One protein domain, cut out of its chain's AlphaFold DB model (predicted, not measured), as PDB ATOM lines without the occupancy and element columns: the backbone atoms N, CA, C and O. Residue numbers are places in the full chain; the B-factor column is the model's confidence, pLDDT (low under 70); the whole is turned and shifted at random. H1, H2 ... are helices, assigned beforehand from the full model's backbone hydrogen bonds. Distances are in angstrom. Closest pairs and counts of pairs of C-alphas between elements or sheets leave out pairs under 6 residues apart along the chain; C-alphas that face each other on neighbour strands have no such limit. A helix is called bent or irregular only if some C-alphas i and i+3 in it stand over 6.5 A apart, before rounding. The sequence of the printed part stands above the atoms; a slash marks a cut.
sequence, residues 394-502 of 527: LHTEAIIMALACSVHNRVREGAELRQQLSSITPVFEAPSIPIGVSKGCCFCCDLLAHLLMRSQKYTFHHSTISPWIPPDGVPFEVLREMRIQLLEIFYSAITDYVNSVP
ATOM      1  N   LEU A 394      42.232  37.032  29.826       72.00
ATOM      2  CA  LEU A 394      40.901  36.662  29.359       72.00
ATOM      3  C   LEU A 394      40.059  37.934  29.270       72.00
ATOM      4  O   LEU A 394      39.730  38.559  30.279       72.00
ATOM      5  N   HIS A 395      39.739  38.337  28.047       84.88
ATOM      6  CA  HIS A 395      38.909  39.511  27.820       84.88
ATOM      7  C   HIS A 395      37.458  39.174  28.149       84.88
ATOM      8  O   HIS A 395      36.924  38.162  27.686       84.88
ATOM      9  N   THR A 396      36.811  40.027  28.941       82.94
ATOM     10  CA  THR A 396      35.433  39.787  29.394       82.94
ATOM     11  C   THR A 396      34.478  39.732  28.202       82.94
ATOM     12  O   THR A 396      33.616  38.861  28.143       82.94
ATOM     13  N   GLU A 397      34.694  40.583  27.198       86.12
ATOM     14  CA  GLU A 397      33.922  40.611  25.957       86.12
ATOM     15  C   GLU A 397      34.003  39.278  25.202       86.12
ATOM     16  O   GLU A 397      32.986  38.764  24.740       86.12
ATOM     17  N   ALA A 398      35.199  38.683  25.117       88.56
ATOM     18  CA  ALA A 398      35.402  37.391  24.461       88.56
ATOM     19  C   ALA A 398      34.668  36.258  25.180       88.56
ATOM     20  O   ALA A 398      34.053  35.421  24.520       88.56
ATOM     21  N   ILE A 399      34.706  36.239  26.516       88.06
ATOM     22  CA  ILE A 399      33.982  35.237  27.307       88.06
ATOM     23  C   ILE A 399      32.476  35.358  27.059       88.06
ATOM     24  O   ILE A 399      31.817  34.353  26.806       88.06
ATOM     25  N   ILE A 400      31.934  36.580  27.077       85.81
ATOM     26  CA  ILE A 400      30.505  36.823  26.831       85.81
ATOM     27  C   ILE A 400      30.106  36.356  25.424       85.81
ATOM     28  O   ILE A 400      29.082  35.695  25.272       85.81
ATOM     29  N   MET A 401      30.923  36.646  24.406       88.38
ATOM     30  CA  MET A 401      30.698  36.169  23.036       88.38
ATOM     31  C   MET A 401      30.696  34.642  22.937       88.38
ATOM     32  O   MET A 401      29.828  34.067  22.284       88.38
ATOM     33  N   ALA A 402      31.646  33.975  23.591       88.88
ATOM     34  CA  ALA A 402      31.727  32.521  23.561       88.88
ATOM     35  C   ALA A 402      30.538  31.864  24.269       88.88
ATOM     36  O   ALA A 402      29.961  30.923  23.731       88.88
ATOM     37  N   LEU A 403      30.111  32.414  25.411       86.75
ATOM     38  CA  LEU A 403      28.904  31.977  26.115       86.75
ATOM     39  C   LEU A 403      27.648  32.158  25.255       86.75
ATOM     40  O   LEU A 403      26.849  31.229  25.142       86.75
ATOM     41  N   ALA A 404      27.496  33.312  24.601       86.50
ATOM     42  CA  ALA A 404      26.390  33.566  23.679       86.50
ATOM     43  C   ALA A 404      26.341  32.528  22.547       86.50
ATOM     44  O   ALA A 404      25.282  31.981  22.232       86.50
ATOM     45  N   CYS A 405      27.498  32.208  21.962       86.88
ATOM     46  CA  CYS A 405      27.595  31.194  20.919       86.88
ATOM     47  C   CYS A 405      27.294  29.786  21.420       86.88
ATOM     48  O   CYS A 405      26.594  29.049  20.729       86.88
ATOM     49  N   SER A 406      27.768  29.425  22.612       85.62
ATOM     50  CA  SER A 406      27.437  28.160  23.274       85.62
ATOM     51  C   SER A 406      25.922  27.983  23.427       85.62
ATOM     52  O   SER A 406      25.371  26.957  23.013       85.62
ATOM     53  N   VAL A 407      25.230  29.014  23.930       84.94
ATOM     54  CA  VAL A 407      23.771  28.994  24.122       84.94
ATOM     55  C   VAL A 407      23.030  28.877  22.784       84.94
ATOM     56  O   VAL A 407      22.164  28.012  22.637       84.94
ATOM     57  N   HIS A 408      23.380  29.694  21.784       83.88
ATOM     58  CA  HIS A 408      22.684  29.693  20.492       83.88
ATOM     59  C   HIS A 408      22.912  28.428  19.669       83.88
ATOM     60  O   HIS A 408      21.974  27.912  19.061       83.88
ATOM     61  N   ASN A 409      24.136  27.902  19.663       81.25
ATOM     62  CA  ASN A 409      24.465  26.726  18.864       81.25
ATOM     63  C   ASN A 409      23.920  25.430  19.471       81.25
ATOM     64  O   ASN A 409      24.039  24.379  18.841       81.25
ATOM     65  N   ARG A 410      23.321  25.487  20.677       75.06
ATOM     66  CA  ARG A 410      22.807  24.325  21.422       75.06
ATOM     67  C   ARG A 410      23.781  23.151  21.367       75.06
ATOM     68  O   ARG A 410      23.362  21.998  21.219       75.06
ATOM     69  N   VAL A 411      25.081  23.455  21.439       66.50
ATOM     70  CA  VAL A 411      26.123  22.431  21.462       66.50
ATOM     71  C   VAL A 411      25.743  21.475  22.588       66.50
ATOM     72  O   VAL A 411      25.207  21.915  23.607       66.50
ATOM     73  N   ARG A 412      25.912  20.161  22.377       64.38
ATOM     74  CA  ARG A 412      25.667  19.136  23.405       64.38
ATOM     75  C   ARG A 412      26.656  19.338  24.552       64.38
ATOM     76  O   ARG A 412      27.644  18.624  24.684       64.38
ATOM     77  N   GLU A 413      26.403  20.352  25.351       67.81
ATOM     78  CA  GLU A 413      27.100  20.608  26.584       67.81
ATOM     79  C   GLU A 413      26.666  19.549  27.594       67.81
ATOM     80  O   GLU A 413      25.538  19.041  27.555       67.81
ATOM     81  N   GLY A 414      27.590  19.184  28.484       75.25
ATOM     82  CA  GLY A 414      27.274  18.296  29.594       75.25
ATOM     83  C   GLY A 414      26.068  18.833  30.366       75.25
ATOM     84  O   GLY A 414      25.886  20.048  30.478       75.25
ATOM     85  N   ALA A 415      25.240  17.929  30.895       79.50
ATOM     86  CA  ALA A 415      24.019  18.290  31.617       79.50
ATOM     87  C   ALA A 415      24.268  19.340  32.719       79.50
ATOM     88  O   ALA A 415      23.420  20.196  32.953       79.50
ATOM     89  N   GLU A 416      25.456  19.314  33.325       78.00
ATOM     90  CA  GLU A 416      25.899  20.240  34.365       78.00
ATOM     91  C   GLU A 416      26.087  21.684  33.868       78.00
ATOM     92  O   GLU A 416      25.511  22.606  34.445       78.00
ATOM     93  N   LEU A 417      26.802  21.896  32.756       71.38
ATOM     94  CA  LEU A 417      27.002  23.236  32.187       71.38
ATOM     95  C   LEU A 417      25.669  23.827  31.714       71.38
ATOM     96  O   LEU A 417      25.367  24.990  31.963       71.38
ATOM     97  N   ARG A 418      24.806  22.988  31.134       77.31
ATOM     98  CA  ARG A 418      23.458  23.391  30.724       77.31
ATOM     99  C   ARG A 418      22.607  23.853  31.909       77.31
ATOM    100  O   ARG A 418      21.842  24.808  31.785       77.31
ATOM    101  N   GLN A 419      22.747  23.195  33.059       81.62
ATOM    102  CA  GLN A 419      22.053  23.578  34.285       81.62
ATOM    103  C   GLN A 419      22.591  24.905  34.839       81.62
ATOM    104  O   GLN A 419      21.796  25.771  35.204       81.62
ATOM    105  N   GLN A 420      23.912  25.112  34.820       76.50
ATOM    106  CA  GLN A 420      24.539  26.375  35.231       76.50
ATOM    107  C   GLN A 420      24.125  27.546  34.330       76.50
ATOM    108  O   GLN A 420      23.795  28.628  34.820       76.50
ATOM    109  N   LEU A 421      24.074  27.315  33.017       78.50
ATOM    110  CA  LEU A 421      23.703  28.337  32.046       78.50
ATOM    111  C   LEU A 421      22.201  28.633  32.028       78.50
ATOM    112  O   LEU A 421      21.838  29.736  31.641       78.50
ATOM    113  N   SER A 422      21.336  27.730  32.508       83.88
ATOM    114  CA  SER A 422      19.871  27.900  32.458       83.88
ATOM    115  C   SER A 422      19.364  29.223  33.050       83.88
ATOM    116  O   SER A 422      18.394  29.791  32.556       83.88
ATOM    117  N   SER A 423      20.050  29.747  34.071       81.50
ATOM    118  CA  SER A 423      19.712  31.024  34.714       81.50
ATOM    119  C   SER A 423      20.056  32.256  33.865       81.50
ATOM    120  O   SER A 423      19.400  33.288  33.992       81.50
ATOM    121  N   ILE A 424      21.053  32.149  32.981       80.94
ATOM    122  CA  ILE A 424      21.512  33.233  32.100       80.94
ATOM    123  C   ILE A 424      21.093  33.024  30.643       80.94
ATOM    124  O   ILE A 424      21.151  33.964  29.857       80.94
ATOM    125  N   THR A 425      20.618  31.831  30.279       83.00
ATOM    126  CA  THR A 425      20.080  31.504  28.955       83.00
ATOM    127  C   THR A 425      19.076  32.551  28.454       83.00
ATOM    128  O   THR A 425      19.274  33.010  27.333       83.00
ATOM    129  N   PRO A 426      18.106  33.052  29.251       85.75
ATOM    130  CA  PRO A 426      17.176  34.083  28.777       85.75
ATOM    131  C   PRO A 426      17.855  35.392  28.337       85.75
ATOM    132  O   PRO A 426      17.337  36.090  27.470       85.75
ATOM    133  N   VAL A 427      19.022  35.725  28.904       81.00
ATOM    134  CA  VAL A 427      19.814  36.908  28.511       81.00
ATOM    135  C   VAL A 427      20.410  36.721  27.117       81.00
ATOM    136  O   VAL A 427      20.477  37.671  26.340       81.00
ATOM    137  N   PHE A 428      20.820  35.492  26.797       81.50
ATOM    138  CA  PHE A 428      21.418  35.132  25.512       81.50
ATOM    139  C   PHE A 428      20.392  34.678  24.464       81.50
ATOM    140  O   PHE A 428      20.704  34.641  23.285       81.50
ATOM    141  N   GLU A 429      19.159  34.361  24.851       81.12
ATOM    142  CA  GLU A 429      18.065  34.063  23.915       81.12
ATOM    143  C   GLU A 429      17.388  35.324  23.361       81.12
ATOM    144  O   GLU A 429      16.567  35.235  22.443       81.12
ATOM    145  N   ALA A 430      17.735  36.505  23.882       78.50
ATOM    146  CA  ALA A 430      17.274  37.764  23.326       78.50
ATOM    147  C   ALA A 430      17.682  37.881  21.839       78.50
ATOM    148  O   ALA A 430      18.811  37.543  21.482       78.50
ATOM    149  N   PRO A 431      16.807  38.412  20.959       74.38
ATOM    150  CA  PRO A 431      17.080  38.516  19.518       74.38
ATOM    151  C   PRO A 431      18.313  39.370  19.187       74.38
ATOM    152  O   PRO A 431      18.882  39.254  18.103       74.38
ATOM    153  N   SER A 432      18.736  40.218  20.124       74.50
ATOM    154  CA  SER A 432      19.994  40.948  20.074       74.50
ATOM    155  C   SER A 432      20.623  40.952  21.461       74.50
ATOM    156  O   SER A 432      20.013  41.455  22.406       74.50
ATOM    157  N   ILE A 433      21.849  40.446  21.574       71.25
ATOM    158  CA  ILE A 433      22.637  40.537  22.802       71.25
ATOM    159  C   ILE A 433      23.539  41.764  22.666       71.25
ATOM    160  O   ILE A 433      24.470  41.739  21.856       71.25
ATOM    161  N   PRO A 434      23.297  42.855  23.413       65.12
ATOM    162  CA  PRO A 434      24.195  43.996  23.399       65.12
ATOM    163  C   PRO A 434      25.490  43.611  24.118       65.12
ATOM    164  O   PRO A 434      25.617  43.743  25.334       65.12
ATOM    165  N   ILE A 435      26.475  43.125  23.366       70.69
ATOM    166  CA  ILE A 435      27.833  42.972  23.877       70.69
ATOM    167  C   ILE A 435      28.452  44.361  23.817       70.69
ATOM    168  O   ILE A 435      28.784  44.865  22.746       70.69
ATOM    169  N   GLY A 436      28.524  45.011  24.978       58.94
ATOM    170  CA  GLY A 436      29.155  46.314  25.127       58.94
ATOM    171  C   GLY A 436      30.635  46.207  24.795       58.94
ATOM    172  O   GLY A 436      31.453  45.947  25.673       58.94
ATOM    173  N   VAL A 437      30.978  46.402  23.525       57.59
ATOM    174  CA  VAL A 437      32.362  46.513  23.088       57.59
ATOM    175  C   VAL A 437      32.854  47.874  23.561       57.59
ATOM    176  O   VAL A 437      32.555  48.917  22.980       57.59
ATOM    177  N   SER A 438      33.515  47.877  24.716       61.41
ATOM    178  CA  SER A 438      34.040  49.101  25.308       61.41
ATOM    179  C   SER A 438      35.100  49.715  24.383       61.41
ATOM    180  O   SER A 438      35.724  49.017  23.585       61.41
ATOM    181  N   LYS A 439      35.395  51.018  24.519       62.97
ATOM    182  CA  LYS A 439      36.559  51.636  23.840       62.97
ATOM    183  C   LYS A 439      37.885  50.905  24.135       62.97
ATOM    184  O   LYS A 439      38.856  51.130  23.422       62.97
ATOM    185  N   GLY A 440      37.925  50.060  25.169       70.38
ATOM    186  CA  GLY A 440      39.073  49.247  25.563       70.38
ATOM    187  C   GLY A 440      39.105  47.830  24.983       70.38
ATOM    188  O   GLY A 440      40.019  47.083  25.322       70.38
ATOM    189  N   CYS A 441      38.156  47.432  24.133       79.12
ATOM    190  CA  CYS A 441      38.218  46.127  23.479       79.12
ATOM    191  C   CYS A 441      39.441  46.056  22.537       79.12
ATOM    192  O   CYS A 441      39.789  47.037  21.873       79.12
ATOM    193  N   CYS A 442      40.122  44.906  22.499       89.50
ATOM    194  CA  CYS A 442      41.245  44.699  21.583       89.50
ATOM    195  C   CYS A 442      40.771  44.181  20.223       89.50
ATOM    196  O   CYS A 442      39.679  43.630  20.081       89.50
ATOM    197  N   PHE A 443      41.653  44.270  19.231       90.44
ATOM    198  CA  PHE A 443      41.426  43.737  17.892       90.44
ATOM    199  C   PHE A 443      41.011  42.253  17.885       90.44
ATOM    200  O   PHE A 443      40.164  41.869  17.091       90.44
ATOM    201  N   CYS A 444      41.539  41.411  18.784       92.81
ATOM    202  CA  CYS A 444      41.136  39.999  18.849       92.81
ATOM    203  C   CYS A 444      39.666  39.824  19.266       92.81
ATOM    204  O   CYS A 444      39.002  38.921  18.762       92.81
ATOM    205  N   CYS A 445      39.138  40.686  20.139       91.81
ATOM    206  CA  CYS A 445      37.716  40.682  20.485       91.81
ATOM    207  C   CYS A 445      36.846  41.140  19.309       91.81
ATOM    208  O   CYS A 445      35.826  40.511  19.050       91.81
ATOM    209  N   ASP A 446      37.262  42.181  18.581       89.75
ATOM    210  CA  ASP A 446      36.590  42.616  17.344       89.75
ATOM    211  C   ASP A 446      36.575  41.493  16.296       89.75
ATOM    212  O   ASP A 446      35.523  41.111  15.790       89.75
ATOM    213  N   LEU A 447      37.737  40.894  16.033       91.81
ATOM    214  CA  LEU A 447      37.877  39.797  15.084       91.81
ATOM    215  C   LEU A 447      36.991  38.606  15.469       91.81
ATOM    216  O   LEU A 447      36.287  38.064  14.618       91.81
ATOM    217  N   LEU A 448      36.975  38.224  16.749       93.00
ATOM    218  CA  LEU A 448      36.086  37.170  17.228       93.00
ATOM    219  C   LEU A 448      34.613  37.537  16.991       93.00
ATOM    220  O   LEU A 448      33.874  36.719  16.446       93.00
ATOM    221  N   ALA A 449      34.194  38.757  17.342       90.75
ATOM    222  CA  ALA A 449      32.828  39.227  17.114       90.75
ATOM    223  C   ALA A 449      32.453  39.140  15.631       90.75
ATOM    224  O   ALA A 449      31.413  38.586  15.285       90.75
ATOM    225  N   HIS A 450      33.333  39.621  14.752       90.75
ATOM    226  CA  HIS A 450      33.135  39.608  13.308       90.75
ATOM    227  C   HIS A 450      32.975  38.186  12.753       90.75
ATOM    228  O   HIS A 450      32.096  37.929  11.929       90.75
ATOM    229  N   LEU A 451      33.797  37.245  13.224       92.62
ATOM    230  CA  LEU A 451      33.748  35.854  12.777       92.62
ATOM    231  C   LEU A 451      32.515  35.107  13.290       92.62
ATOM    232  O   LEU A 451      31.934  34.314  12.547       92.62
ATOM    233  N   LEU A 452      32.101  35.369  14.531       89.31
ATOM    234  CA  LEU A 452      30.884  34.800  15.112       89.31
ATOM    235  C   LEU A 452      29.619  35.372  14.463       89.31
ATOM    236  O   LEU A 452      28.643  34.655  14.263       89.31
ATOM    237  N   MET A 453      29.649  36.651  14.094       85.38
ATOM    238  CA  MET A 453      28.520  37.380  13.522       85.38
ATOM    239  C   MET A 453      28.591  37.465  11.994       85.38
ATOM    240  O   MET A 453      28.111  38.441  11.431       85.38
ATOM    241  N   ARG A 454      29.136  36.458  11.291       77.69
ATOM    242  CA  ARG A 454      29.297  36.442   9.814       77.69
ATOM    243  C   ARG A 454      28.023  36.801   9.009       77.69
ATOM    244  O   ARG A 454      28.124  37.085   7.818       77.69
ATOM    245  N   SER A 455      26.840  36.819   9.632       54.16
ATOM    246  CA  SER A 455      25.550  37.245   9.068       54.16
ATOM    247  C   SER A 455      25.112  38.691   9.386       54.16
ATOM    248  O   SER A 455      24.154  39.168   8.778       54.16
ATOM    249  N   GLN A 456      25.772  39.417  10.296       56.59
ATOM    250  CA  GLN A 456      25.397  40.775  10.714       56.59
ATOM    251  C   GLN A 456      26.564  41.763  10.554       56.59
ATOM    252  O   GLN A 456      27.677  41.552  11.028       56.59
ATOM    253  N   LYS A 457      26.301  42.876   9.858       44.34
ATOM    254  CA  LYS A 457      27.287  43.932   9.591       44.34
ATOM    255  C   LYS A 457      27.494  44.792  10.839       44.34
ATOM    256  O   LYS A 457      26.801  45.791  11.012       44.34
ATOM    257  N   TYR A 458      28.478  44.444  11.659       51.38
ATOM    258  CA  TYR A 458      29.013  45.348  12.676       51.38
ATOM    259  C   TYR A 458      30.404  45.825  12.266       51.38
ATOM    260  O   TYR A 458      31.240  45.047  11.806       51.38
ATOM    261  N   THR A 459      30.642  47.123  12.418       45.94
ATOM    262  CA  THR A 459      31.949  47.752  12.235       45.94
ATOM    263  C   THR A 459      32.467  48.159  13.604       45.94
ATOM    264  O   THR A 459      32.002  49.156  14.157       45.94
ATOM    265  N   PHE A 460      33.414  47.410  14.162       56.09
ATOM    266  CA  PHE A 460      34.160  47.883  15.326       56.09
ATOM    267  C   PHE A 460      35.483  48.520  14.875       56.09
ATOM    268  O   PHE A 460      35.991  48.269  13.782       56.09
ATOM    269  N   HIS A 461      36.036  49.419  15.685       59.88
ATOM    270  CA  HIS A 461      37.192  50.240  15.307       59.88
ATOM    271  C   HIS A 461      38.322  50.105  16.331       59.88
ATOM    272  O   HIS A 461      38.740  51.090  16.934       59.88
ATOM    273  N   HIS A 462      38.825  48.885  16.525       72.12
ATOM    274  CA  HIS A 462      39.932  48.625  17.449       72.12
ATOM    275  C   HIS A 462      41.182  48.220  16.667       72.12
ATOM    276  O   HIS A 462      41.168  47.240  15.933       72.12
ATOM    277  N   SER A 463      42.263  48.995  16.796       75.81
ATOM    278  CA  SER A 463      43.530  48.771  16.076       75.81
ATOM    279  C   SER A 463      44.617  48.116  16.929       75.81
ATOM    280  O   SER A 463      45.648  47.709  16.401       75.81
ATOM    281  N   THR A 464      44.414  48.041  18.247       84.00
ATOM    282  CA  THR A 464      45.411  47.503  19.178       84.00
ATOM    283  C   THR A 464      45.124  46.034  19.450       84.00
ATOM    284  O   THR A 464      44.046  45.684  19.934       84.00
ATOM    285  N   ILE A 465      46.096  45.176  19.160       84.62
ATOM    286  CA  ILE A 465      46.082  43.786  19.607       84.62
ATOM    287  C   ILE A 465      46.594  43.753  21.049       84.62
ATOM    288  O   ILE A 465      47.599  44.368  21.386       84.62
ATOM    289  N   SER A 466      45.895  43.039  21.922       85.88
ATOM    290  CA  SER A 466      46.385  42.712  23.263       85.88
ATOM    291  C   SER A 466      46.593  41.204  23.336       85.88
ATOM    292  O   SER A 466      45.863  40.490  22.645       85.88
ATOM    293  N   PRO A 467      47.550  40.706  24.144       85.69
ATOM    294  CA  PRO A 467      47.698  39.274  24.370       85.69
ATOM    295  C   PRO A 467      46.354  38.666  24.759       85.69
ATOM    296  O   PRO A 467      45.702  39.162  25.673       85.69
ATOM    297  N   TRP A 468      45.928  37.631  24.046       87.12
ATOM    298  CA  TRP A 468      44.551  37.163  24.098       87.12
ATOM    299  C   TRP A 468      44.503  35.642  24.038       87.12
ATOM    300  O   TRP A 468      45.082  35.032  23.143       87.12
ATOM    301  N   ILE A 469      43.795  35.018  24.978       88.38
ATOM    302  CA  ILE A 469      43.547  33.575  24.957       88.38
ATOM    303  C   ILE A 469      42.084  33.366  24.569       88.38
ATOM    304  O   ILE A 469      41.209  33.896  25.263       88.38
ATOM    305  N   PRO A 470      41.792  32.604  23.497       90.44
ATOM    306  CA  PRO A 470      40.417  32.319  23.146       90.44
ATOM    307  C   PRO A 470      39.718  31.579  24.293       90.44
ATOM    308  O   PRO A 470      40.249  30.567  24.763       90.44
ATOM    309  N   PRO A 471      38.538  32.033  24.740       90.75
ATOM    310  CA  PRO A 471      37.767  31.347  25.771       90.75
ATOM    311  C   PRO A 471      37.137  30.058  25.235       90.75
ATOM    312  O   PRO A 471      36.956  29.874  24.023       90.75
ATOM    313  N   ASP A 472      36.823  29.131  26.131       86.81
ATOM    314  CA  ASP A 472      36.082  27.919  25.783       86.81
ATOM    315  C   ASP A 472      34.675  28.258  25.261       86.81
ATOM    316  O   ASP A 472      34.141  29.326  25.549       86.81
ATOM    317  N   GLY A 473      34.101  27.381  24.433       88.00
ATOM    318  CA  GLY A 473      32.781  27.588  23.807       88.00
ATOM    319  C   GLY A 473      32.806  28.257  22.425       88.00
ATOM    320  O   GLY A 473      31.845  28.137  21.668       88.00
ATOM    321  N   VAL A 474      33.919  28.886  22.023       91.62
ATOM    322  CA  VAL A 474      34.071  29.371  20.638       91.62
ATOM    323  C   VAL A 474      34.131  28.176  19.665       91.62
ATOM    324  O   VAL A 474      34.969  27.288  19.874       91.62
ATOM    325  N   PRO A 475      33.299  28.148  18.598       92.50
ATOM    326  CA  PRO A 475      33.340  27.096  17.582       92.50
ATOM    327  C   PRO A 475      34.738  26.923  16.983       92.50
ATOM    328  O   PRO A 475      35.457  27.899  16.752       92.50
ATOM    329  N   PHE A 476      35.139  25.681  16.718       91.69
ATOM    330  CA  PHE A 476      36.492  25.382  16.250       91.69
ATOM    331  C   PHE A 476      36.806  26.052  14.906       91.69
ATOM    332  O   PHE A 476      37.895  26.577  14.706       91.69
ATOM    333  N   GLU A 477      35.828  26.109  14.016       93.25
ATOM    334  CA  GLU A 477      35.898  26.695  12.681       93.25
ATOM    335  C   GLU A 477      36.158  28.202  12.762       93.25
ATOM    336  O   GLU A 477      36.922  28.751  11.972       93.25
ATOM    337  N   VAL A 478      35.575  28.857  13.770       94.19
ATOM    338  CA  VAL A 478      35.795  30.276  14.071       94.19
ATOM    339  C   VAL A 478      37.215  30.489  14.583       94.19
ATOM    340  O   VAL A 478      37.896  31.399  14.123       94.19
ATOM    341  N   LEU A 479      37.694  29.633  15.492       94.50
ATOM    342  CA  LEU A 479      39.076  29.696  15.976       94.50
ATOM    343  C   LEU A 479      40.077  29.452  14.844       94.50
ATOM    344  O   LEU A 479      41.063  30.173  14.719       94.50
ATOM    345  N   ARG A 480      39.817  28.470  13.980       94.62
ATOM    346  CA  ARG A 480      40.667  28.166  12.828       94.62
ATOM    347  C   ARG A 480      40.752  29.358  11.876       94.62
ATOM    348  O   ARG A 480      41.848  29.720  11.465       94.62
ATOM    349  N   GLU A 481      39.622  29.989  11.575       95.31
ATOM    350  CA  GLU A 481      39.585  31.196  10.749       95.31
ATOM    351  C   GLU A 481      40.314  32.370  11.417       95.31
ATOM    352  O   GLU A 481      41.100  33.068  10.778       95.31
ATOM    353  N   MET A 482      40.119  32.555  12.724       94.88
ATOM    354  CA  MET A 482      40.804  33.584  13.501       94.88
ATOM    355  C   MET A 482      42.325  33.399  13.474       94.88
ATOM    356  O   MET A 482      43.059  34.367  13.282       94.88
ATOM    357  N   ARG A 483      42.805  32.156  13.615       94.81
ATOM    358  CA  ARG A 483      44.223  31.799  13.469       94.81
ATOM    359  C   ARG A 483      44.752  32.187  12.090       94.81
ATOM    360  O   ARG A 483      45.822  32.778  12.020       94.81
ATOM    361  N   ILE A 484      44.012  31.888  11.020       94.44
ATOM    362  CA  ILE A 484      44.406  32.239   9.646       94.44
ATOM    363  C   ILE A 484      44.534  33.760   9.496       94.44
ATOM    364  O   ILE A 484      45.579  34.227   9.055       94.44
ATOM    365  N   GLN A 485      43.542  34.539   9.938       94.00
ATOM    366  CA  GLN A 485      43.603  36.002   9.819       94.00
ATOM    367  C   GLN A 485      44.738  36.616  10.647       94.00
ATOM    368  O   GLN A 485      45.418  37.532  10.191       94.00
ATOM    369  N   LEU A 486      45.003  36.096  11.850       90.94
ATOM    370  CA  LEU A 486      46.144  36.546  12.652       90.94
ATOM    371  C   LEU A 486      47.489  36.170  12.009       90.94
ATOM    372  O   LEU A 486      48.421  36.968  12.066       90.94
ATOM    373  N   LEU A 487      47.593  34.998  11.373       90.06
ATOM    374  CA  LEU A 487      48.779  34.608  10.605       90.06
ATOM    375  C   LEU A 487      49.000  35.515   9.392       90.06
ATOM    376  O   LEU A 487      50.137  35.891   9.126       90.06
ATOM    377  N   GLU A 488      47.940  35.897   8.680       89.56
ATOM    378  CA  GLU A 488      48.022  36.829   7.549       89.56
ATOM    379  C   GLU A 488      48.507  38.213   7.998       89.56
ATOM    380  O   GLU A 488      49.426  38.768   7.394       89.56
ATOM    381  N   ILE A 489      47.968  38.736   9.105       87.88
ATOM    382  CA  ILE A 489      48.421  40.005   9.703       87.88
ATOM    383  C   ILE A 489      49.891  39.910  10.113       87.88
ATOM    384  O   ILE A 489      50.678  40.813   9.836       87.88
ATOM    385  N   PHE A 490      50.278  38.803  10.743       85.56
ATOM    386  CA  PHE A 490      51.656  38.540  11.140       85.56
ATOM    387  C   PHE A 490      52.609  38.480   9.946       85.56
ATOM    388  O   PHE A 490      53.661  39.117   9.965       85.56
ATOM    389  N   TYR A 491      52.225  37.775   8.884       84.12
ATOM    390  CA  TYR A 491      53.010  37.683   7.662       84.12
ATOM    391  C   TYR A 491      53.156  39.043   6.964       84.12
ATOM    392  O   TYR A 491      54.261  39.390   6.537       84.12
ATOM    393  N   SER A 492      52.081  39.838   6.895       83.31
ATOM    394  CA  SER A 492      52.137  41.206   6.365       83.31
ATOM    395  C   SER A 492      53.084  42.067   7.192       83.31
ATOM    396  O   SER A 492      54.008  42.642   6.635       83.31
ATOM    397  N   ALA A 493      52.946  42.063   8.522       82.38
ATOM    398  CA  ALA A 493      53.796  42.853   9.411       82.38
ATOM    399  C   ALA A 493      55.290  42.506   9.268       82.38
ATOM    400  O   ALA A 493      56.132  43.404   9.269       82.38
ATOM    401  N   ILE A 494      55.634  41.221   9.103       77.94
ATOM    402  CA  ILE A 494      57.013  40.801   8.797       77.94
ATOM    403  C   ILE A 494      57.447  41.336   7.435       77.94
ATOM    404  O   ILE A 494      58.551  41.858   7.308       77.94
ATOM    405  N   THR A 495      56.609  41.169   6.415       78.50
ATOM    406  CA  THR A 495      56.931  41.560   5.039       78.50
ATOM    407  C   THR A 495      57.161  43.066   4.948       78.50
ATOM    408  O   THR A 495      58.163  43.501   4.385       78.50
ATOM    409  N   ASP A 496      56.297  43.857   5.582       78.81
ATOM    410  CA  ASP A 496      56.404  45.311   5.663       78.81
ATOM    411  C   ASP A 496      57.668  45.726   6.415       78.81
ATOM    412  O   ASP A 496      58.419  46.579   5.940       78.81
ATOM    413  N   TYR A 497      57.980  45.062   7.534       77.38
ATOM    414  CA  TYR A 497      59.219  45.296   8.272       77.38
ATOM    415  C   TYR A 497      60.460  45.003   7.419       77.38
ATOM    416  O   TYR A 497      61.322  45.870   7.275       77.38
ATOM    417  N   VAL A 498      60.543  43.819   6.805       73.81
ATOM    418  CA  VAL A 498      61.666  43.417   5.940       73.81
ATOM    419  C   VAL A 498      61.831  44.391   4.777       73.81
ATOM    420  O   VAL A 498      62.950  44.804   4.475       73.81
ATOM    421  N   ASN A 499      60.723  44.815   4.170       78.69
ATOM    422  CA  ASN A 499      60.735  45.803   3.104       78.69
ATOM    423  C   ASN A 499      61.112  47.200   3.610       78.69
ATOM    424  O   ASN A 499      61.654  47.977   2.835       78.69
ATOM    425  N   SER A 500      60.844  47.561   4.863       75.88
ATOM    426  CA  SER A 500      61.166  48.888   5.404       75.88
ATOM    427  C   SER A 500      62.647  49.072   5.749       75.88
ATOM    428  O   SER A 500      63.128  50.200   5.741       75.88
ATOM    429  N   VAL A 501      63.381  47.986   6.021       77.12
ATOM    430  CA  VAL A 501      64.785  48.027   6.454       77.12
ATOM    431  C   VAL A 501      65.716  48.068   5.228       77.12
ATOM    432  O   VAL A 501      65.866  47.051   4.542       77.12
ATOM    433  N   PRO A 502      66.395  49.200   4.935       70.75
ATOM    434  CA  PRO A 502      67.190  49.353   3.710       70.75
ATOM    435  C   PRO A 502      68.335  48.341   3.586       70.75
ATOM    436  O   PRO A 502      68.608  47.858   2.491       70.75
TER     437      PRO A 502
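What this domain is: This is residues 394 to 502 of the 527 residues of an uncharacterized protein of Dichomitus squalens (UniProt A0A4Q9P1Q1). A small body of helices and loops has one long helix, H5, that packs on it near its first residues and then runs out as an arm, so that residues 487 to 502 stick out. In the body H1 and H4 lie side by side and run the same way, H5 begins beside H4, and the short helices H2 and H3 sit at the end of the body far from the arm, with long loops making up the rest. The printed part has 109 residues with five named helices in the order H1, H2, H3, H4, H5 and no named strand; the class is all helix. The whole is loose, with a radius of gyration of the C-alphas of 16.2 A, and spans 60 by 27 by 25 A, the arm making the length.

Where its parts are: H1, residues 396 to 409, begins with C-alpha 396 at (35.433, 39.787, 29.394) and measures 20.0 A from first to last C-alpha. H2 is residues 415 to 421, 10.1 A, and H3 is residues 425 to 428, 5.2 A. H4, residues 443 to 452, measures 14.1 A and begins with C-alpha 443 at (41.426, 43.737, 17.892). H5, residues 476 to 500, measures 35.8 A and ends with C-alpha 500 at (61.166, 48.888, 5.404). No helix is bent or irregular.

How they stand to each other: H1 touches H4 at a shallow tilt of 9 degrees, the same way, the closest C-alphas being those of Ala 398 and Cys 445, 5.7 A apart. H1 also touches H3, with residues 404 to 408 alone; the closest C-alphas are those of Ala 404 and Phe 428, 5.5 A apart. H1 and H2 are close but not clearly touching, with the C-alphas of Val 407 and Leu 421 closest at 8.0 A. H2 and H3 meet only through their link. H4 and H5 form a helical hairpin at a steep tilt of 40 degrees, opposite ways. H5 touches H4 with residues 478 to 482 alone, and the closest C-alphas are those of Leu 451 and Val 478, 6.1 A apart. H5 is apart from H1, H2 and H3. In H1, H2, H4 and H5 every O i to N i+4 pair is within hydrogen-bond range; H3 is too short for such a pair.

The domain as a whole: The C-alphas farthest apart are those of Gln 419 and Pro 502, 60.3 A. Residues 487 to 502, of which 487 to 500 belong to H5, stand free; without them the body spans 38 by 25 by 24 A. The links from H3 to H4, 14 residues, and from H4 to H5, 23 residues, are long, while those from H1 to H2 and from H2 to H3 are tight. The printed part has no cut. The mean pLDDT of the printed part is 80.7, and residues 411 to 413, 434, 436 to 439 and 455 to 461 are under 70.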